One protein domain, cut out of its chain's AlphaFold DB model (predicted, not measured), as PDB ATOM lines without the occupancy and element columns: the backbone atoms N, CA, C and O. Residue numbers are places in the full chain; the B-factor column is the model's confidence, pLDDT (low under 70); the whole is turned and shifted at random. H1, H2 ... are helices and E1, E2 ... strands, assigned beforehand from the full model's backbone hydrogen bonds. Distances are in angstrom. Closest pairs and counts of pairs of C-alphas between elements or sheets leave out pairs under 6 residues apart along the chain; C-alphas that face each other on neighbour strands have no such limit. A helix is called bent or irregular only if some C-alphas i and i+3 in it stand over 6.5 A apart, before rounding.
ATOM      1  N   GLY A 163     -31.102 -53.269 -28.302       90.50
ATOM      2  CA  GLY A 163     -30.082 -52.322 -28.769       90.50
ATOM      3  C   GLY A 163     -30.599 -50.883 -28.873       90.50
ATOM      4  O   GLY A 163     -29.914 -49.947 -28.466       90.50
ATOM      5  N   GLY A 164     -31.833 -50.681 -29.348       92.12
ATOM      6  CA  GLY A 164     -32.484 -49.366 -29.382       92.12
ATOM      7  C   GLY A 164     -32.910 -48.857 -28.001       92.12
ATOM      8  O   GLY A 164     -32.903 -47.651 -27.761       92.12
ATOM      9  N   ARG A 165     -33.235 -49.754 -27.058       91.00
ATOM     10  CA  ARG A 165     -33.435 -49.386 -25.641       91.00
ATOM     11  C   ARG A 165     -32.132 -48.883 -25.024       91.00
ATOM     12  O   ARG A 165     -32.128 -47.822 -24.407       91.00
ATOM     13  N   TYR A 166     -31.032 -49.596 -25.264       92.62
ATOM     14  CA  TYR A 166     -29.713 -49.220 -24.764       92.62
ATOM     15  C   TYR A 166     -29.219 -47.898 -25.363       92.62
ATOM     16  O   TYR A 166     -28.763 -47.035 -24.616       92.62
ATOM     17  N   GLN A 167     -29.408 -47.691 -26.673       94.00
ATOM     18  CA  GLN A 167     -29.127 -46.419 -27.349       94.00
ATOM     19  C   GLN A 167     -29.780 -45.233 -26.621       94.00
ATOM     20  O   GLN A 167     -29.077 -44.299 -26.251       94.00
ATOM     21  N   LYS A 168     -31.089 -45.295 -26.335       90.62
ATOM     22  CA  LYS A 168     -31.809 -44.214 -25.632       90.62
ATOM     23  C   LYS A 168     -31.241 -43.922 -24.244       90.62
ATOM     24  O   LYS A 168     -31.179 -42.765 -23.837       90.62
ATOM     25  N   VAL A 169     -30.836 -44.959 -23.505       88.12
ATOM     26  CA  VAL A 169     -30.218 -44.789 -22.182       88.12
ATOM     27  C   VAL A 169     -28.846 -44.127 -22.314       88.12
ATOM     28  O   VAL A 169     -28.555 -43.204 -21.557       88.12
ATOM     29  N   VAL A 170     -28.029 -44.523 -23.294       90.56
ATOM     30  CA  VAL A 170     -26.741 -43.876 -23.596       90.56
ATOM     31  C   VAL A 170     -26.949 -42.412 -23.986       90.56
ATOM     32  O   VAL A 170     -26.396 -41.538 -23.323       90.56
ATOM     33  N   GLU A 171     -27.809 -42.114 -24.959       90.12
ATOM     34  CA  GLU A 171     -28.134 -40.742 -25.380       90.12
ATOM     35  C   GLU A 171     -28.566 -39.868 -24.190       90.12
ATOM     36  O   GLU A 171     -28.001 -38.797 -23.976       90.12
ATOM     37  N   ALA A 172     -29.482 -40.353 -23.344       86.06
ATOM     38  CA  ALA A 172     -29.974 -39.630 -22.166       86.06
ATOM     39  C   ALA A 172     -28.955 -39.492 -21.012       86.06
ATOM     40  O   ALA A 172     -29.214 -38.760 -20.053       86.06
ATOM     41  N   THR A 173     -27.823 -40.201 -21.069       85.50
ATOM     42  CA  THR A 173     -26.741 -40.125 -20.069       85.50
ATOM     43  C   THR A 173     -25.608 -39.234 -20.565       85.50
ATOM     44  O   THR A 173     -25.211 -38.297 -19.884       85.50
ATOM     45  N   PHE A 174     -25.108 -39.508 -21.770       88.88
ATOM     46  CA  PHE A 174     -23.897 -38.905 -22.326       88.88
ATOM     47  C   PHE A 174     -24.093 -37.467 -22.835       88.88
ATOM     48  O   PHE A 174     -23.142 -36.685 -22.806       88.88
ATOM     49  N   SER A 175     -25.325 -37.089 -23.205       86.69
ATOM     50  CA  SER A 175     -25.703 -35.713 -23.586       86.69
ATOM     51  C   SER A 175     -25.707 -34.705 -22.430       86.69
ATOM     52  O   SER A 175     -25.923 -33.514 -22.650       86.69
ATOM     53  N   ARG A 176     -25.504 -35.154 -21.186       83.50
ATOM     54  CA  ARG A 176     -25.542 -34.284 -20.009       83.50
ATOM     55  C   ARG A 176     -24.202 -33.553 -19.845       83.50
ATOM     56  O   ARG A 176     -23.172 -34.228 -19.794       83.50
ATOM     57  N   PRO A 177     -24.186 -32.212 -19.710       79.69
ATOM     58  CA  PRO A 177     -22.941 -31.473 -19.491       79.69
ATOM     59  C   PRO A 177     -22.322 -31.833 -18.135       79.69
ATOM     60  O   PRO A 177     -21.128 -32.090 -18.035       79.69
ATOM     61  N   GLU A 178     -23.158 -31.957 -17.104       76.12
ATOM     62  CA  GLU A 178     -22.759 -32.363 -15.760       76.12
ATOM     63  C   GLU A 178     -23.204 -33.789 -15.448       76.12
ATOM     64  O   GLU A 178     -24.270 -34.245 -15.881       76.12
ATOM     65  N   LEU A 179     -22.408 -34.474 -14.630       71.25
ATOM     66  CA  LEU A 179     -22.765 -35.779 -14.109       71.25
ATOM     67  C   LEU A 179     -23.895 -35.638 -13.079       71.25
ATOM     68  O   LEU A 179     -23.701 -34.956 -12.067       71.25
ATOM     69  N   PRO A 180     -25.054 -36.302 -13.262       55.69
ATOM     70  CA  PRO A 180     -26.089 -36.309 -12.242       55.69
ATOM     71  C   PRO A 180     -25.513 -36.840 -10.932       55.69
ATOM     72  O   PRO A 180     -24.984 -37.946 -10.895       55.69
ATOM     73  N   ARG A 181     -25.614 -36.039  -9.865       58.44
ATOM     74  CA  ARG A 181     -25.242 -36.430  -8.497       58.44
ATOM     75  C   ARG A 181     -23.818 -37.002  -8.365       58.44
ATOM     76  O   ARG A 181     -23.638 -37.997  -7.664       58.44
ATOM     77  N   ALA A 182     -22.814 -36.373  -8.981       58.41
ATOM     78  CA  ALA A 182     -21.411 -36.630  -8.631       58.41
ATOM     79  C   ALA A 182     -21.232 -36.643  -7.094       58.41
ATOM     80  O   ALA A 182     -21.612 -35.681  -6.426       58.41
ATOM     81  N   LEU A 183     -20.708 -37.736  -6.524       56.50
ATOM     82  CA  LEU A 183     -20.529 -37.858  -5.064       56.50
ATOM     83  C   LEU A 183     -19.330 -37.033  -4.561       56.50
ATOM     84  O   LEU A 183     -19.256 -36.745  -3.369       56.50
ATOM     85  N   ASP A 184     -18.395 -36.687  -5.452       63.12
ATOM     86  CA  ASP A 184     -17.180 -35.919  -5.171       63.12
ATOM     87  C   ASP A 184     -16.638 -35.207  -6.434       63.12
ATOM     88  O   ASP A 184     -17.059 -35.483  -7.562       63.12
ATOM     89  N   GLU A 185     -15.685 -34.290  -6.245       74.56
ATOM     90  CA  GLU A 185     -15.062 -33.493  -7.318       74.56
ATOM     91  C   GLU A 185     -14.325 -34.353  -8.360       74.56
ATOM     92  O   GLU A 185     -14.356 -34.043  -9.548       74.56
ATOM     93  N   ARG A 186     -13.740 -35.496  -7.970       77.25
ATOM     94  CA  ARG A 186     -12.973 -36.353  -8.895       77.25
ATOM     95  C   ARG A 186     -13.879 -36.984  -9.948       77.25
ATOM     96  O   ARG A 186     -13.424 -37.291 -11.047       77.25
ATOM     97  N   GLN A 187     -15.154 -37.198  -9.629       73.44
ATOM     98  CA  GLN A 187     -16.152 -37.714 -10.577       73.44
ATOM     99  C   GLN A 187     -16.513 -36.665 -11.618       73.44
ATOM    100  O   GLN A 187     -16.661 -36.985 -12.795       73.44
ATOM    101  N   HIS A 188     -16.634 -35.416 -11.169       79.75
ATOM    102  CA  HIS A 188     -16.849 -34.271 -12.035       79.75
ATOM    103  C   HIS A 188     -15.641 -34.083 -12.968       79.75
ATOM    104  O   HIS A 188     -15.819 -34.066 -14.183       79.75
ATOM    105  N   ASP A 189     -14.414 -34.104 -12.435       85.00
ATOM    106  CA  ASP A 189     -13.169 -34.037 -13.218       85.00
ATOM    107  C   ASP A 189     -13.043 -35.168 -14.251       85.00
ATOM    108  O   ASP A 189     -12.542 -34.963 -15.362       85.00
ATOM    109  N   LEU A 190     -13.486 -36.381 -13.903       87.81
ATOM    110  CA  LEU A 190     -13.519 -37.512 -14.831       87.81
ATOM    111  C   LEU A 190     -14.600 -37.334 -15.904       87.81
ATOM    112  O   LEU A 190     -14.313 -37.605 -17.064       87.81
ATOM    113  N   TRP A 191     -15.794 -36.844 -15.554       88.31
ATOM    114  CA  TRP A 191     -16.906 -36.606 -16.487       88.31
ATOM    115  C   TRP A 191     -16.636 -35.484 -17.495       88.31
ATOM    116  O   TRP A 191     -16.884 -35.650 -18.693       88.31
ATOM    117  N   VAL A 192     -16.078 -34.369 -17.020       89.25
ATOM    118  CA  VAL A 192     -15.554 -33.284 -17.860       89.25
ATOM    119  C   VAL A 192     -14.377 -33.806 -18.685       89.25
ATOM    120  O   VAL A 192     -14.318 -33.622 -19.897       89.25
ATOM    121  N   GLY A 193     -13.477 -34.572 -18.062       90.56
ATOM    122  CA  GLY A 193     -12.306 -35.160 -18.709       90.56
ATOM    123  C   GLY A 193     -12.574 -36.194 -19.809       90.56
ATOM    124  O   GLY A 193     -11.610 -36.594 -20.463       90.56
ATOM    125  N   ILE A 194     -13.825 -36.627 -20.016       92.38
ATOM    126  CA  ILE A 194     -14.241 -37.514 -21.116       92.38
ATOM    127  C   ILE A 194     -15.204 -36.845 -22.113       92.38
ATOM    128  O   ILE A 194     -15.781 -37.546 -22.937       92.38
ATOM    129  N   GLU A 195     -15.397 -35.524 -22.058       93.50
ATOM    130  CA  GLU A 195     -16.378 -34.780 -22.871       93.50
ATOM    131  C   GLU A 195     -16.363 -35.128 -24.369       93.50
ATOM    132  O   GLU A 195     -17.373 -35.590 -24.896       93.50
ATOM    133  N   GLU A 196     -15.201 -35.043 -25.022       93.94
ATOM    134  CA  GLU A 196     -15.021 -35.424 -26.433       93.94
ATOM    135  C   GLU A 196     -15.485 -36.867 -26.719       93.94
ATOM    136  O   GLU A 196     -16.054 -37.178 -27.772       93.94
ATOM    137  N   TRP A 197     -15.262 -37.782 -25.773       94.81
ATOM    138  CA  TRP A 197     -15.685 -39.174 -25.911       94.81
ATOM    139  C   TRP A 197     -17.194 -39.312 -25.725       94.81
ATOM    140  O   TRP A 197     -17.803 -40.151 -26.389       94.81
ATOM    141  N   ARG A 198     -17.809 -38.491 -24.860       92.50
ATOM    142  CA  ARG A 198     -19.262 -38.492 -24.651       92.50
ATOM    143  C   ARG A 198     -20.022 -38.086 -25.906       92.50
ATOM    144  O   ARG A 198     -21.070 -38.661 -26.177       92.50
ATOM    145  N   GLU A 199     -19.478 -37.150 -26.670       90.56
ATOM    146  CA  GLU A 199     -20.066 -36.702 -27.931       90.56
ATOM    147  C   GLU A 199     -19.768 -37.684 -29.073       90.56
ATOM    148  O   GLU A 199     -20.669 -38.144 -29.771       90.56
ATOM    149  N   THR A 200     -18.498 -38.056 -29.259       93.25
ATOM    150  CA  THR A 200     -18.074 -38.714 -30.505       93.25
ATOM    151  C   THR A 200     -18.174 -40.245 -30.486       93.25
ATOM    152  O   THR A 200     -18.364 -40.864 -31.543       93.25
ATOM    153  N   VAL A 201     -18.034 -40.896 -29.326       95.56
ATOM    154  CA  VAL A 201     -18.012 -42.368 -29.242       95.56
ATOM    155  C   VAL A 201     -19.389 -42.999 -29.490       95.56
ATOM    156  O   VAL A 201     -19.429 -43.923 -30.311       95.56
ATOM    157  N   PRO A 202     -20.514 -42.519 -28.907       95.12
ATOM    158  CA  PRO A 202     -21.838 -43.095 -29.163       95.12
ATOM    159  C   PRO A 202     -22.196 -43.149 -30.650       95.12
ATOM    160  O   PRO A 202     -22.681 -44.171 -31.133       95.12
ATOM    161  N   GLU A 203     -21.900 -42.091 -31.411       93.88
ATOM    162  CA  GLU A 203     -22.179 -42.075 -32.846       93.88
ATOM    163  C   GLU A 203     -21.384 -43.121 -33.632       93.88
ATOM    164  O   GLU A 203     -21.922 -43.792 -34.512       93.88
ATOM    165  N   ALA A 204     -20.087 -43.254 -33.340       93.56
ATOM    166  CA  ALA A 204     -19.235 -44.222 -34.018       93.56
ATOM    167  C   ALA A 204     -19.634 -45.660 -33.661       93.56
ATOM    168  O   ALA A 204     -19.680 -46.516 -34.543       93.56
ATOM    169  N   ALA A 205     -20.002 -45.901 -32.402       94.12
ATOM    170  CA  ALA A 205     -20.521 -47.180 -31.939       94.12
ATOM    171  C   ALA A 205     -21.873 -47.537 -32.593       94.12
ATOM    172  O   ALA A 205     -22.105 -48.693 -32.950       94.12
ATOM    173  N   MET A 206     -22.747 -46.549 -32.825       94.00
ATOM    174  CA  MET A 206     -23.972 -46.731 -33.613       94.00
ATOM    175  C   MET A 206     -23.680 -47.056 -35.082       94.00
ATOM    176  O   MET A 206     -24.327 -47.946 -35.631       94.00
ATOM    177  N   ARG A 207     -22.717 -46.372 -35.721       93.19
ATOM    178  CA  ARG A 207     -22.301 -46.675 -37.104       93.19
ATOM    179  C   ARG A 207     -21.796 -48.120 -37.209       93.19
ATOM    180  O   ARG A 207     -22.421 -48.912 -37.905       93.19
ATOM    181  N   ALA A 208     -20.824 -48.505 -36.379       90.44
ATOM    182  CA  ALA A 208     -20.312 -49.877 -36.313       90.44
ATOM    183  C   ALA A 208     -21.402 -50.928 -36.007       90.44
ATOM    184  O   ALA A 208     -21.385 -52.025 -36.566       90.44
ATOM    185  N   THR A 209     -22.394 -50.598 -35.166       90.12
ATOM    186  CA  THR A 209     -23.543 -51.487 -34.913       90.12
ATOM    187  C   THR A 209     -24.377 -51.710 -36.182       90.12
ATOM    188  O   THR A 209     -24.740 -52.850 -36.467       90.12
ATOM    189  N   ARG A 210     -24.662 -50.649 -36.953       90.94
ATOM    190  CA  ARG A 210     -25.435 -50.721 -38.207       90.94
ATOM    191  C   ARG A 210     -24.678 -51.442 -39.317       90.94
ATOM    192  O   ARG A 210     -25.284 -52.242 -40.023       90.94
ATOM    193  N   ASP A 211     -23.373 -51.212 -39.430       89.06
ATOM    194  CA  ASP A 211     -22.508 -51.874 -40.416       89.06
ATOM    195  C   ASP A 211     -22.463 -53.400 -40.183       89.06
ATOM    196  O   ASP A 211     -22.399 -54.182 -41.129       89.06
ATOM    197  N   LYS A 212     -22.609 -53.835 -38.922       85.56
ATOM    198  CA  LYS A 212     -22.783 -55.238 -38.495       85.56
ATOM    199  C   LYS A 212     -24.250 -55.726 -38.537       85.56
ATOM    200  O   LYS A 212     -24.586 -56.721 -37.892       85.56
ATOM    201  N   GLY A 213     -25.145 -55.015 -39.233       84.62
ATOM    202  CA  GLY A 213     -26.570 -55.351 -39.387       84.62
ATOM    203  C   GLY A 213     -27.430 -55.205 -38.121       84.62
ATOM    204  O   GLY A 213     -28.574 -55.655 -38.097       84.62
ATOM    205  N   GLY A 214     -26.899 -54.611 -37.049       83.12
ATOM    206  CA  GLY A 214     -27.588 -54.463 -35.769       83.12
ATOM    207  C   GLY A 214     -28.550 -53.273 -35.713       83.12
ATOM    208  O   GLY A 214     -28.313 -52.220 -36.306       83.12
ATOM    209  N   LEU A 215     -29.620 -53.417 -34.924       85.06
ATOM    210  CA  LEU A 215     -30.544 -52.327 -34.602       85.06
ATOM    211  C   LEU A 215     -30.148 -51.630 -33.291       85.06
ATOM    212  O   LEU A 215     -29.949 -52.274 -32.259       85.06
ATOM    213  N   GLY A 216     -30.080 -50.300 -33.336       89.38
ATOM    214  CA  GLY A 216     -29.699 -49.456 -32.205       89.38
ATOM    215  C   GLY A 216     -28.200 -49.498 -31.911       89.38
ATOM    216  O   GLY A 216     -27.388 -49.313 -32.815       89.38
ATOM    217  N   LEU A 217     -27.843 -49.718 -30.645       91.81
ATOM    218  CA  LEU A 217     -26.467 -49.712 -30.153       91.81
ATOM    219  C   LEU A 217     -26.102 -51.065 -29.518       91.81
ATOM    220  O   LEU A 217     -26.833 -51.583 -28.674       91.81
ATOM    221  N   ARG A 218     -24.945 -51.628 -29.878       89.19
ATOM    222  CA  ARG A 218     -24.319 -52.767 -29.180       89.19
ATOM    223  C   ARG A 218     -23.280 -52.245 -28.180       89.19
ATOM    224  O   ARG A 218     -22.471 -51.388 -28.521       89.19
ATOM    225  N   ARG A 219     -23.254 -52.781 -26.949       89.31
ATOM    226  CA  ARG A 219     -22.308 -52.336 -25.901       89.31
ATOM    227  C   ARG A 219     -20.840 -52.488 -26.314       89.31
ATOM    228  O   ARG A 219     -20.061 -51.586 -26.028       89.31
ATOM    229  N   ALA A 220     -20.477 -53.581 -26.989       87.69
ATOM    230  CA  ALA A 220     -19.096 -53.818 -27.424       87.69
ATOM    231  C   ALA A 220     -18.560 -52.684 -28.312       87.69
ATOM    232  O   ALA A 220     -17.448 -52.197 -28.124       87.69
ATOM    233  N   GLU A 221     -19.411 -52.166 -29.198       90.88
ATOM    234  CA  GLU A 221     -19.034 -51.100 -30.121       90.88
ATOM    235  C   GLU A 221     -18.727 -49.779 -29.397       90.88
ATOM    236  O   GLU A 221     -17.985 -48.971 -29.939       90.88
ATOM    237  N   MET A 222     -19.215 -49.556 -28.165       93.06
ATOM    238  CA  MET A 222     -18.861 -48.368 -27.372       93.06
ATOM    239  C   MET A 222     -17.385 -48.368 -26.973       93.06
ATOM    240  O   MET A 222     -16.694 -47.370 -27.163       93.06
ATOM    241  N   PHE A 223     -16.879 -49.478 -26.431       89.62
ATOM    242  CA  PHE A 223     -15.470 -49.551 -26.043       89.62
ATOM    243  C   PHE A 223     -14.545 -49.801 -27.244       89.62
ATOM    244  O   PHE A 223     -13.441 -49.262 -27.255       89.62
ATOM    245  N   ASN A 224     -15.010 -50.468 -28.308       89.44
ATOM    246  CA  ASN A 224     -14.272 -50.547 -29.576       89.44
ATOM    247  C   ASN A 224     -14.144 -49.171 -30.253       89.44
ATOM    248  O   ASN A 224     -13.052 -48.787 -30.669       89.44
ATOM    249  N   ALA A 225     -15.215 -48.371 -30.290       92.38
ATOM    250  CA  ALA A 225     -15.176 -47.019 -30.847       92.38
ATOM    251  C   ALA A 225     -14.363 -46.024 -29.997       92.38
ATOM    252  O   ALA A 225     -13.835 -45.057 -30.552       92.38
ATOM    253  N   LEU A 226     -14.229 -46.245 -28.682       92.69
ATOM    254  CA  LEU A 226     -13.235 -45.538 -27.869       92.69
ATOM    255  C   LEU A 226     -11.818 -46.013 -28.221       92.69
ATOM    256  O   LEU A 226     -10.975 -45.193 -28.565       92.69
ATOM    257  N   GLY A 227     -11.563 -47.323 -28.205       89.88
ATOM    258  CA  GLY A 227     -10.249 -47.898 -28.506       89.88
ATOM    259  C   GLY A 227      -9.689 -47.469 -29.866       89.88
ATOM    260  O   GLY A 227      -8.530 -47.082 -29.948       89.88
ATOM    261  N   ALA A 228     -10.527 -47.417 -30.905       88.12
ATOM    262  CA  ALA A 228     -10.155 -46.937 -32.239       88.12
ATOM    263  C   ALA A 228      -9.770 -45.440 -32.306       88.12
ATOM    264  O   ALA A 228      -9.175 -45.013 -33.293       88.12
ATOM    265  N   ARG A 229     -10.106 -44.637 -31.285       86.94
ATOM    266  CA  ARG A 229      -9.683 -43.229 -31.151       86.94
ATOM    267  C   ARG A 229      -8.421 -43.054 -30.320       86.94
ATOM    268  O   ARG A 229      -7.759 -42.027 -30.439       86.94
ATOM    269  N   LEU A 230      -8.097 -44.013 -29.456       86.12
ATOM    270  CA  LEU A 230      -6.920 -43.909 -28.607       86.12
ATOM    271  C   LEU A 230      -5.668 -44.219 -29.459       86.12
ATOM    272  O   LEU A 230      -5.543 -45.335 -29.965       86.12
ATOM    273  N   PRO A 231      -4.698 -43.287 -29.601       67.25
ATOM    274  CA  PRO A 231      -3.593 -43.354 -30.585       67.25
ATOM    275  C   PRO A 231      -2.539 -44.451 -30.321       67.25
ATOM    276  O   PRO A 231      -1.488 -44.513 -30.952       67.25
ATOM    277  N   ILE A 232      -2.823 -45.301 -29.345       64.56
ATOM    278  CA  ILE A 232      -1.984 -46.306 -28.685       64.56
ATOM    279  C   ILE A 232      -2.236 -47.719 -29.229       64.56
ATOM    280  O   ILE A 232      -1.450 -48.639 -29.009       64.56
ATOM    281  N   ILE A 233      -3.349 -47.895 -29.941       62.34
ATOM    282  CA  ILE A 233      -3.791 -49.152 -30.529       62.34
ATOM    283  C   ILE A 233      -3.496 -49.029 -32.025       62.34
ATOM    284  O   ILE A 233      -4.217 -48.368 -32.765       62.34
ATOM    285  N   GLY A 234      -2.344 -49.570 -32.441       52.88
ATOM    286  CA  GLY A 234      -1.742 -49.347 -33.763       52.88
ATOM    287  C   GLY A 234      -2.495 -50.004 -34.925       52.88
ATOM    288  O   GLY A 234      -2.014 -50.984 -35.489       52.88
ATOM    289  N   GLY A 235      -3.662 -49.460 -35.268       54.53
ATOM    290  CA  GLY A 235      -4.621 -50.008 -36.229       54.53
ATOM    291  C   GLY A 235      -5.904 -50.491 -35.540       54.53
ATOM    292  O   GLY A 235      -5.919 -50.641 -34.319       54.53
ATOM    293  N   PRO A 236      -6.993 -50.739 -36.290       57.16
ATOM    294  CA  PRO A 236      -8.244 -51.214 -35.710       57.16
ATOM    295  C   PRO A 236      -8.028 -52.549 -34.985       57.16
ATOM    296  O   PRO A 236      -7.609 -53.537 -35.590       57.16
ATOM    297  N   ARG A 237      -8.325 -52.572 -33.683       66.44
ATOM    298  CA  ARG A 237      -8.492 -53.799 -32.899       66.44
ATOM    299  C   ARG A 237      -9.910 -53.822 -32.359       66.44
ATOM    300  O   ARG A 237     -10.317 -52.870 -31.696       66.44
ATOM    301  N   ASP A 238     -10.610 -54.915 -32.617       73.69
ATOM    302  CA  ASP A 238     -11.798 -55.258 -31.850       73.69
ATOM    303  C   ASP A 238     -11.345 -55.837 -30.502       73.69
ATOM    304  O   ASP A 238     -10.436 -56.669 -30.434       73.69
ATOM    305  N   PHE A 239     -11.956 -55.354 -29.427       80.12
ATOM    306  CA  PHE A 239     -11.846 -55.909 -28.088       80.12
ATOM    307  C   PHE A 239     -13.068 -56.802 -27.854       80.12
ATOM    308  O   PHE A 239     -14.204 -56.364 -28.053       80.12
ATOM    309  N   ASP A 240     -12.850 -58.042 -27.415       75.00
ATOM    310  CA  ASP A 240     -13.946 -58.959 -27.084       75.00
ATOM    311  C   ASP A 240     -14.597 -58.569 -25.750       75.00
ATOM    312  O   ASP A 240     -15.825 -58.599 -25.609       75.00
ATOM    313  N   LYS A 241     -13.786 -58.138 -24.772       79.31
ATOM    314  CA  LYS A 241     -14.248 -57.634 -23.475       79.31
ATOM    315  C   LYS A 241     -13.618 -56.270 -23.149       79.31
ATOM    316  O   LYS A 241     -12.478 -55.987 -23.514       79.31
ATOM    317  N   PRO A 242     -14.303 -55.406 -22.372       84.31
ATOM    318  CA  PRO A 242     -13.777 -54.080 -22.018       84.31
ATOM    319  C   PRO A 242     -12.492 -54.139 -21.175       84.31
ATOM    320  O   PRO A 242     -11.745 -53.164 -21.094       84.31
ATOM    321  N   ARG A 243     -12.209 -55.297 -20.570       83.06
ATOM    322  CA  ARG A 243     -10.965 -55.567 -19.844       83.06
ATOM    323  C   ARG A 243      -9.735 -55.485 -20.742       83.06
ATOM    324  O   ARG A 243      -8.698 -55.025 -20.287       83.06
ATOM    325  N   ASP A 244      -9.872 -55.871 -22.007       84.06
ATOM    326  CA  ASP A 244      -8.765 -55.949 -22.954       84.06
ATOM    327  C   ASP A 244      -8.350 -54.532 -23.393       84.06
ATOM    328  O   ASP A 244      -7.160 -54.226 -23.482       84.06
ATOM    329  N   LEU A 245      -9.330 -53.625 -23.533       87.38
ATOM    330  CA  LEU A 245      -9.103 -52.182 -23.676       87.38
ATOM    331  C   LEU A 245      -8.398 -51.607 -22.441       87.38
ATOM    332  O   LEU A 245      -7.411 -50.887 -22.571       87.38
ATOM    333  N   ILE A 246      -8.879 -51.937 -21.238       87.44
ATOM    334  CA  ILE A 246      -8.282 -51.462 -19.982       87.44
ATOM    335  C   ILE A 246      -6.829 -51.938 -19.849       87.44
ATOM    336  O   ILE A 246      -5.958 -51.128 -19.552       87.44
ATOM    337  N   THR A 247      -6.535 -53.210 -20.132       86.75
ATOM    338  CA  THR A 247      -5.167 -53.749 -20.119       86.75
ATOM    339  C   THR A 247      -4.275 -53.086 -21.170       86.75
ATOM    340  O   THR A 247      -3.120 -52.779 -20.872       86.75
ATOM    341  N   ALA A 248      -4.792 -52.812 -22.374       86.88
ATOM    342  CA  ALA A 248      -4.047 -52.095 -23.410       86.88
ATOM    343  C   ALA A 248      -3.692 -50.654 -22.998       86.88
ATOM    344  O   ALA A 248      -2.614 -50.170 -23.344       86.88
ATOM    345  N   VAL A 249      -4.565 -49.984 -22.241       89.06
ATOM    346  CA  VAL A 249      -4.344 -48.621 -21.732       89.06
ATOM    347  C   VAL A 249      -3.419 -48.614 -20.509       89.06
ATOM    348  O   VAL A 249      -2.465 -47.839 -20.482       89.06
ATOM    349  N   ASP A 250      -3.628 -49.508 -19.537       87.38
ATOM    350  CA  ASP A 250      -2.780 -49.620 -18.340       87.38
ATOM    351  C   ASP A 250      -1.302 -49.897 -18.717       87.38
ATOM    352  O   ASP A 250      -0.380 -49.418 -18.052       87.38
ATOM    353  N   ALA A 251      -1.054 -50.625 -19.819       88.00
ATOM    354  CA  ALA A 251       0.289 -50.922 -20.329       88.00
ATOM    355  C   ALA A 251       1.121 -49.670 -20.684       88.00
ATOM    356  O   ALA A 251       2.353 -49.735 -20.698       88.00
ATOM    357  N   LEU A 252       0.467 -48.530 -20.932       86.00
ATOM    358  CA  LEU A 252       1.108 -47.248 -21.249       86.00
ATOM    359  C   LEU A 252       1.655 -46.521 -20.025       86.00
ATOM    360  O   LEU A 252       2.479 -45.622 -20.172       86.00
ATOM    361  N   ARG A 253       1.186 -46.893 -18.826       86.94
ATOM    362  CA  ARG A 253       1.503 -46.224 -17.553       86.94
ATOM    363  C   ARG A 253       1.040 -44.760 -17.473       86.94
ATOM    364  O   ARG A 253       1.536 -44.008 -16.640       86.94
ATOM    365  N   ASP A 254       0.059 -44.368 -18.288       90.81
ATOM    366  CA  ASP A 254      -0.673 -43.106 -18.126       90.81
ATOM    367  C   ASP A 254      -1.838 -43.316 -17.143       90.81
ATOM    368  O   ASP A 254      -2.890 -43.870 -17.480       90.81
ATOM    369  N   GLU A 255      -1.642 -42.883 -15.898       89.69
ATOM    370  CA  GLU A 255      -2.641 -43.000 -14.834       89.69
ATOM    371  C   GLU A 255      -3.892 -42.142 -15.062       89.69
ATOM    372  O   GLU A 255      -4.953 -42.447 -14.508       89.69
ATOM    373  N   GLN A 256      -3.794 -41.039 -15.809       90.12
ATOM    374  CA  GLN A 256      -4.928 -40.150 -16.060       90.12
ATOM    375  C   GLN A 256      -5.809 -40.730 -17.167       90.12
ATOM    376  O   GLN A 256      -7.029 -40.820 -16.993       90.12
ATOM    377  N   LEU A 257      -5.197 -41.206 -18.255       90.62
ATOM    378  CA  LEU A 257      -5.891 -41.926 -19.317       90.62
ATOM    379  C   LEU A 257      -6.522 -43.217 -18.783       90.62
ATOM    380  O   LEU A 257      -7.711 -43.439 -19.001       90.62
ATOM    381  N   SER A 258      -5.781 -44.019 -18.009       89.06
ATOM    382  CA  SER A 258      -6.303 -45.257 -17.407       89.06
ATOM    383  C   SER A 258      -7.534 -44.997 -16.536       89.06
ATOM    384  O   SER A 258      -8.540 -45.699 -16.661       89.06
ATOM    385  N   ARG A 259      -7.513 -43.952 -15.694       87.44
ATOM    386  CA  ARG A 259      -8.678 -43.559 -14.878       87.44
ATOM    387  C   ARG A 259      -9.874 -43.135 -15.731       87.44
ATOM    388  O   ARG A 259     -10.981 -43.600 -15.471       87.44
ATOM    389  N   ARG A 260      -9.663 -42.310 -16.763       90.19
ATOM    390  CA  ARG A 260     -10.727 -41.864 -17.681       90.19
ATOM    391  C   ARG A 260     -11.343 -43.019 -18.471       90.19
ATOM    392  O   ARG A 260     -12.562 -43.108 -18.550       90.19
ATOM    393  N   VAL A 261     -10.529 -43.933 -19.008       90.75
ATOM    394  CA  VAL A 261     -11.014 -45.105 -19.763       90.75
ATOM    395  C   VAL A 261     -11.810 -46.051 -18.863       90.75
ATOM    396  O   VAL A 261     -12.896 -46.479 -19.245       90.75
ATOM    397  N   ARG A 262     -11.327 -46.327 -17.644       87.69
ATOM    398  CA  ARG A 262     -12.058 -47.135 -16.651       87.69
ATOM    399  C   ARG A 262     -13.405 -46.501 -16.291       87.69
ATOM    400  O   ARG A 262     -14.420 -47.190 -16.309       87.69
ATOM    401  N   PHE A 263     -13.434 -45.191 -16.054       85.94
ATOM    402  CA  PHE A 263     -14.670 -44.452 -15.792       85.94
ATOM    403  C   PHE A 263     -15.642 -44.475 -16.988       85.94
ATOM    404  O   PHE A 263     -16.830 -44.722 -16.806       85.94
ATOM    405  N   PHE A 264     -15.157 -44.317 -18.224       89.94
ATOM    406  CA  PHE A 264     -15.993 -44.461 -19.421       89.94
ATOM    407  C   PHE A 264     -16.589 -45.877 -19.546       89.94
ATOM    408  O   PHE A 264     -17.784 -46.022 -19.803       89.94
ATOM    409  N   VAL A 265     -15.779 -46.921 -19.330       88.31
ATOM    410  CA  VAL A 265     -16.225 -48.327 -19.343       88.31
ATOM    411  C   VAL A 265     -17.295 -48.586 -18.281       88.31
ATOM    412  O   VAL A 265     -18.277 -49.272 -18.567       88.31
ATOM    413  N   ASP A 266     -17.157 -48.013 -17.086       81.81
ATOM    414  CA  ASP A 266     -18.200 -48.079 -16.061       81.81
ATOM    415  C   ASP A 266     -19.503 -47.423 -16.517       81.81
ATOM    416  O   ASP A 266     -20.558 -48.040 -16.409       81.81
ATOM    417  N   VAL A 267     -19.453 -46.200 -17.058       84.25
ATOM    418  CA  VAL A 267     -20.649 -45.505 -17.564       84.25
ATOM    419  C   VAL A 267     -21.347 -46.359 -18.629       84.25
ATOM    420  O   VAL A 267     -22.561 -46.556 -18.572       84.25
ATOM    421  N   VAL A 268     -20.586 -46.943 -19.558       89.00
ATOM    422  CA  VAL A 268     -21.061 -47.898 -20.577       89.00
ATOM    423  C   VAL A 268     -21.668 -49.172 -19.967       89.00
ATOM    424  O   VAL A 268     -22.640 -49.713 -20.494       89.00
ATOM    425  N   ASN A 269     -21.148 -49.659 -18.842       85.62
ATOM    426  CA  ASN A 269     -21.688 -50.840 -18.169       85.62
ATOM    427  C   ASN A 269     -22.944 -50.531 -17.345       85.62
ATOM    428  O   ASN A 269     -23.935 -51.245 -17.476       85.62
ATOM    429  N   VAL A 270     -22.962 -49.459 -16.553       79.44
ATOM    430  CA  VAL A 270     -24.120 -49.059 -15.736       79.44
ATOM    431  C   VAL A 270     -25.308 -48.661 -16.623       79.44
ATOM    432  O   VAL A 270     -26.434 -49.098 -16.372       79.44
ATOM    433  N   THR A 271     -25.072 -47.912 -17.711       84.44
ATOM    434  CA  THR A 271     -26.100 -47.609 -18.730       84.44
ATOM    435  C   THR A 271     -26.696 -48.891 -19.327       84.44
ATOM    436  O   THR A 271     -27.916 -49.011 -19.466       84.44
ATOM    437  N   TYR A 272     -25.855 -49.887 -19.629       88.44
ATOM    438  CA  TYR A 272     -26.290 -51.166 -20.183       88.44
ATOM    439  C   TYR A 272     -27.103 -51.979 -19.174       88.44
ATOM    440  O   TYR A 272     -28.229 -52.367 -19.478       88.44
ATOM    441  N   GLN A 273     -26.594 -52.173 -17.957       83.31
ATOM    442  CA  GLN A 273     -27.272 -52.924 -16.895       83.31
ATOM    443  C   GLN A 273     -28.643 -52.323 -16.544       83.31
ATOM    444  O   GLN A 273     -29.620 -53.066 -16.411       83.31
ATOM    445  N   ARG A 274     -28.751 -50.986 -16.481       79.88
ATOM    446  CA  ARG A 274     -30.036 -50.286 -16.324       79.88
ATOM    447  C   ARG A 274     -30.973 -50.575 -17.498       79.88
ATOM    448  O   ARG A 274     -32.115 -50.967 -17.274       79.88
ATOM    449  N   SER A 275     -30.496 -50.429 -18.739       87.44
ATOM    450  CA  SER A 275     -31.298 -50.714 -19.937       87.44
ATOM    451  C   SER A 275     -31.804 -52.158 -19.975       87.44
ATOM    452  O   SER A 275     -32.944 -52.389 -20.380       87.44
ATOM    453  N   GLN A 276     -30.975 -53.125 -19.575       88.44
ATOM    454  CA  GLN A 276     -31.359 -54.534 -19.520       88.44
ATOM    455  C   GLN A 276     -32.459 -54.755 -18.479       88.44
ATOM    456  O   GLN A 276     -33.527 -55.256 -18.818       88.44
ATOM    457  N   ALA A 277     -32.264 -54.304 -17.239       83.94
ATOM    458  CA  ALA A 277     -33.247 -54.501 -16.175       83.94
ATOM    459  C   ALA A 277     -34.592 -53.810 -16.438       83.94
ATOM    460  O   ALA A 277     -35.640 -54.417 -16.223       83.94
ATOM    461  N   THR A 278     -34.580 -52.576 -16.959       84.19
ATOM    462  CA  THR A 278     -35.807 -51.896 -17.401       84.19
ATOM    463  C   THR A 278     -36.470 -52.637 -18.566       84.19
ATOM    464  O   THR A 278     -37.694 -52.688 -18.630       84.19
ATOM    465  N   GLY A 279     -35.693 -53.248 -19.466       87.12
ATOM    466  CA  GLY A 279     -36.220 -54.140 -20.497       87.12
ATOM    467  C   GLY A 279     -36.938 -55.355 -19.903       87.12
ATOM    468  O   GLY A 279     -38.096 -55.592 -20.229       87.12
ATOM    469  N   PHE A 280     -36.287 -56.080 -18.993       87.31
ATOM    470  CA  PHE A 280     -36.826 -57.281 -18.342       87.31
ATOM    471  C   PHE A 280     -37.864 -56.998 -17.237       87.31
ATOM    472  O   PHE A 280     -38.205 -57.903 -16.470       87.31
ATOM    473  N   SER A 281     -38.348 -55.756 -17.098       85.44
ATOM    474  CA  SER A 281     -39.247 -55.325 -16.011       85.44
ATOM    475  C   SER A 281     -38.774 -55.828 -14.637       85.44
ATOM    476  O   SER A 281     -39.542 -56.431 -13.881       85.44
ATOM    477  N   SER A 282     -37.476 -55.646 -14.383       78.75
ATOM    478  CA  SER A 282     -36.703 -56.199 -13.271       78.75
ATOM    479  C   SER A 282     -36.065 -55.089 -12.432       78.75
ATOM    480  O   SER A 282     -35.741 -54.013 -12.937       78.75
ATOM    481  N   LEU A 283     -35.819 -55.359 -11.150       73.06
ATOM    482  CA  LEU A 283     -35.000 -54.497 -10.300       73.06
ATOM    483  C   LEU A 283     -33.540 -54.569 -10.775       73.06
ATOM    484  O   LEU A 283     -33.002 -55.662 -10.931       73.06
ATOM    485  N   HIS A 284     -32.871 -53.435 -10.980       70.00
ATOM    486  CA  HIS A 284     -31.434 -53.429 -11.273       70.00
ATOM    487  C   HIS A 284     -30.621 -53.333  -9.979       70.00
ATOM    488  O   HIS A 284     -30.766 -52.391  -9.205       70.00
ATOM    489  N   ASN A 285     -29.766 -54.329  -9.759       61.12
ATOM    490  CA  ASN A 285     -28.742 -54.336  -8.722       61.12
ATOM    491  C   ASN A 285     -27.390 -54.229  -9.441       61.12
ATOM    492  O   ASN A 285     -26.972 -55.197 -10.079       61.12
ATOM    493  N   SER A 286     -26.753 -53.052  -9.431       55.59
ATOM    494  CA  SER A 286     -25.457 -52.858 -10.095       55.59
ATOM    495  C   SER A 286     -24.315 -53.239  -9.163       55.59
ATOM    496  O   SER A 286     -24.124 -52.631  -8.114       55.59
TER     497      SER A 286
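AT A GLANCE: This is residues 163 to 286 of the 463 residues of an uncharacterized protein of Asanoa ferruginea (UniProt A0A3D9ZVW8). One long helix, H6, runs through the domain as its axis, with H4 and H5 side by side with it in a triangle and H5 folded back along its first part. H3 crosses H4 on the side away from H5, H1 crosses the last part of H6, H2 stands crosswise to H6 beside its residues 259 to 263, and the short strand E1 folds back beside the end of H6. The printed part has 124 residues with six named helices and one named strand, in the order H1 H2 H3 H4 H5 H6 E1, and its class is mostly helix, with 80 residues in helices and 3 in the strand. It is compact, with a radius of gyration of the C-alphas of 14.3 A and spans of 42 by 39 by 24 A.

HOW THE PARTS SIT: H1, residues 163 to 174, touches H3, residues 195 to 211, with residues 170 to 174 alone, at a shallow tilt of 12 degrees, opposite ways; their closest C-alphas, Phe 174 and Arg 198, are 5.2 A apart. H1 also touches the hub H6, residues 255 to 279, at a steep tilt of 48 degrees, with C-alphas 166 and 275 closest at 5.3 A. H2, residues 185 to 192, only just touches H6, with 3 pairs of C-alphas within 8 A, closest Leu 190 and Arg 260 at 5.9 A, about perpendicular at 80 degrees. H3 touches H4, residues 219 to 227, at a steep tilt of 58 degrees, with C-alphas 205 and 221 closest at 4.6 A; H3 and H6 are near each other. H4 touches H6 at a shallow tilt of 17 degrees, opposite ways, closest at C-alphas 223 and 265, 6.9 A. H5, residues 242 to 250, forms a helical hairpin with H6 at 10 degrees, closest at C-alphas 250 and 258, 5.7 A, and touches H4, closest at C-alphas 223 and 242, 6.3 A. E1, residues 283 to 285, pairs with no named strand; its C-alpha 284 is 5.3 A from C-alpha 277 of H6. Every O i to N i+4 pair is within hydrogen-bond range in H1, H2, H5 and H6, against 11 of 13 in H3 and 4 of 5 in H4.

IN THESE COORDINATES: H1 begins at C-alpha 163, (-30.082, -52.322, -28.769), and is 16.1 A long. H3 measures 25.3 A and is only just irregular, with C-alphas 199 and 202 6.7 A apart. H6 measures 35.8 A, from C-alpha 255 at (-2.641, -43.000, -14.834) to C-alpha 279 at (-36.220, -54.140, -20.497).

THE WHOLE: The C-alphas of Gly 234 and Ser 281, the two farthest apart, are 41.9 A apart. The printed part has no cut; the link from H4 to H5, residues 228 to 241, is long. The mean pLDDT of the printed part is 84.0, and it is under 70 at residues 180 to 184, 231 to 237 and 285 to 286.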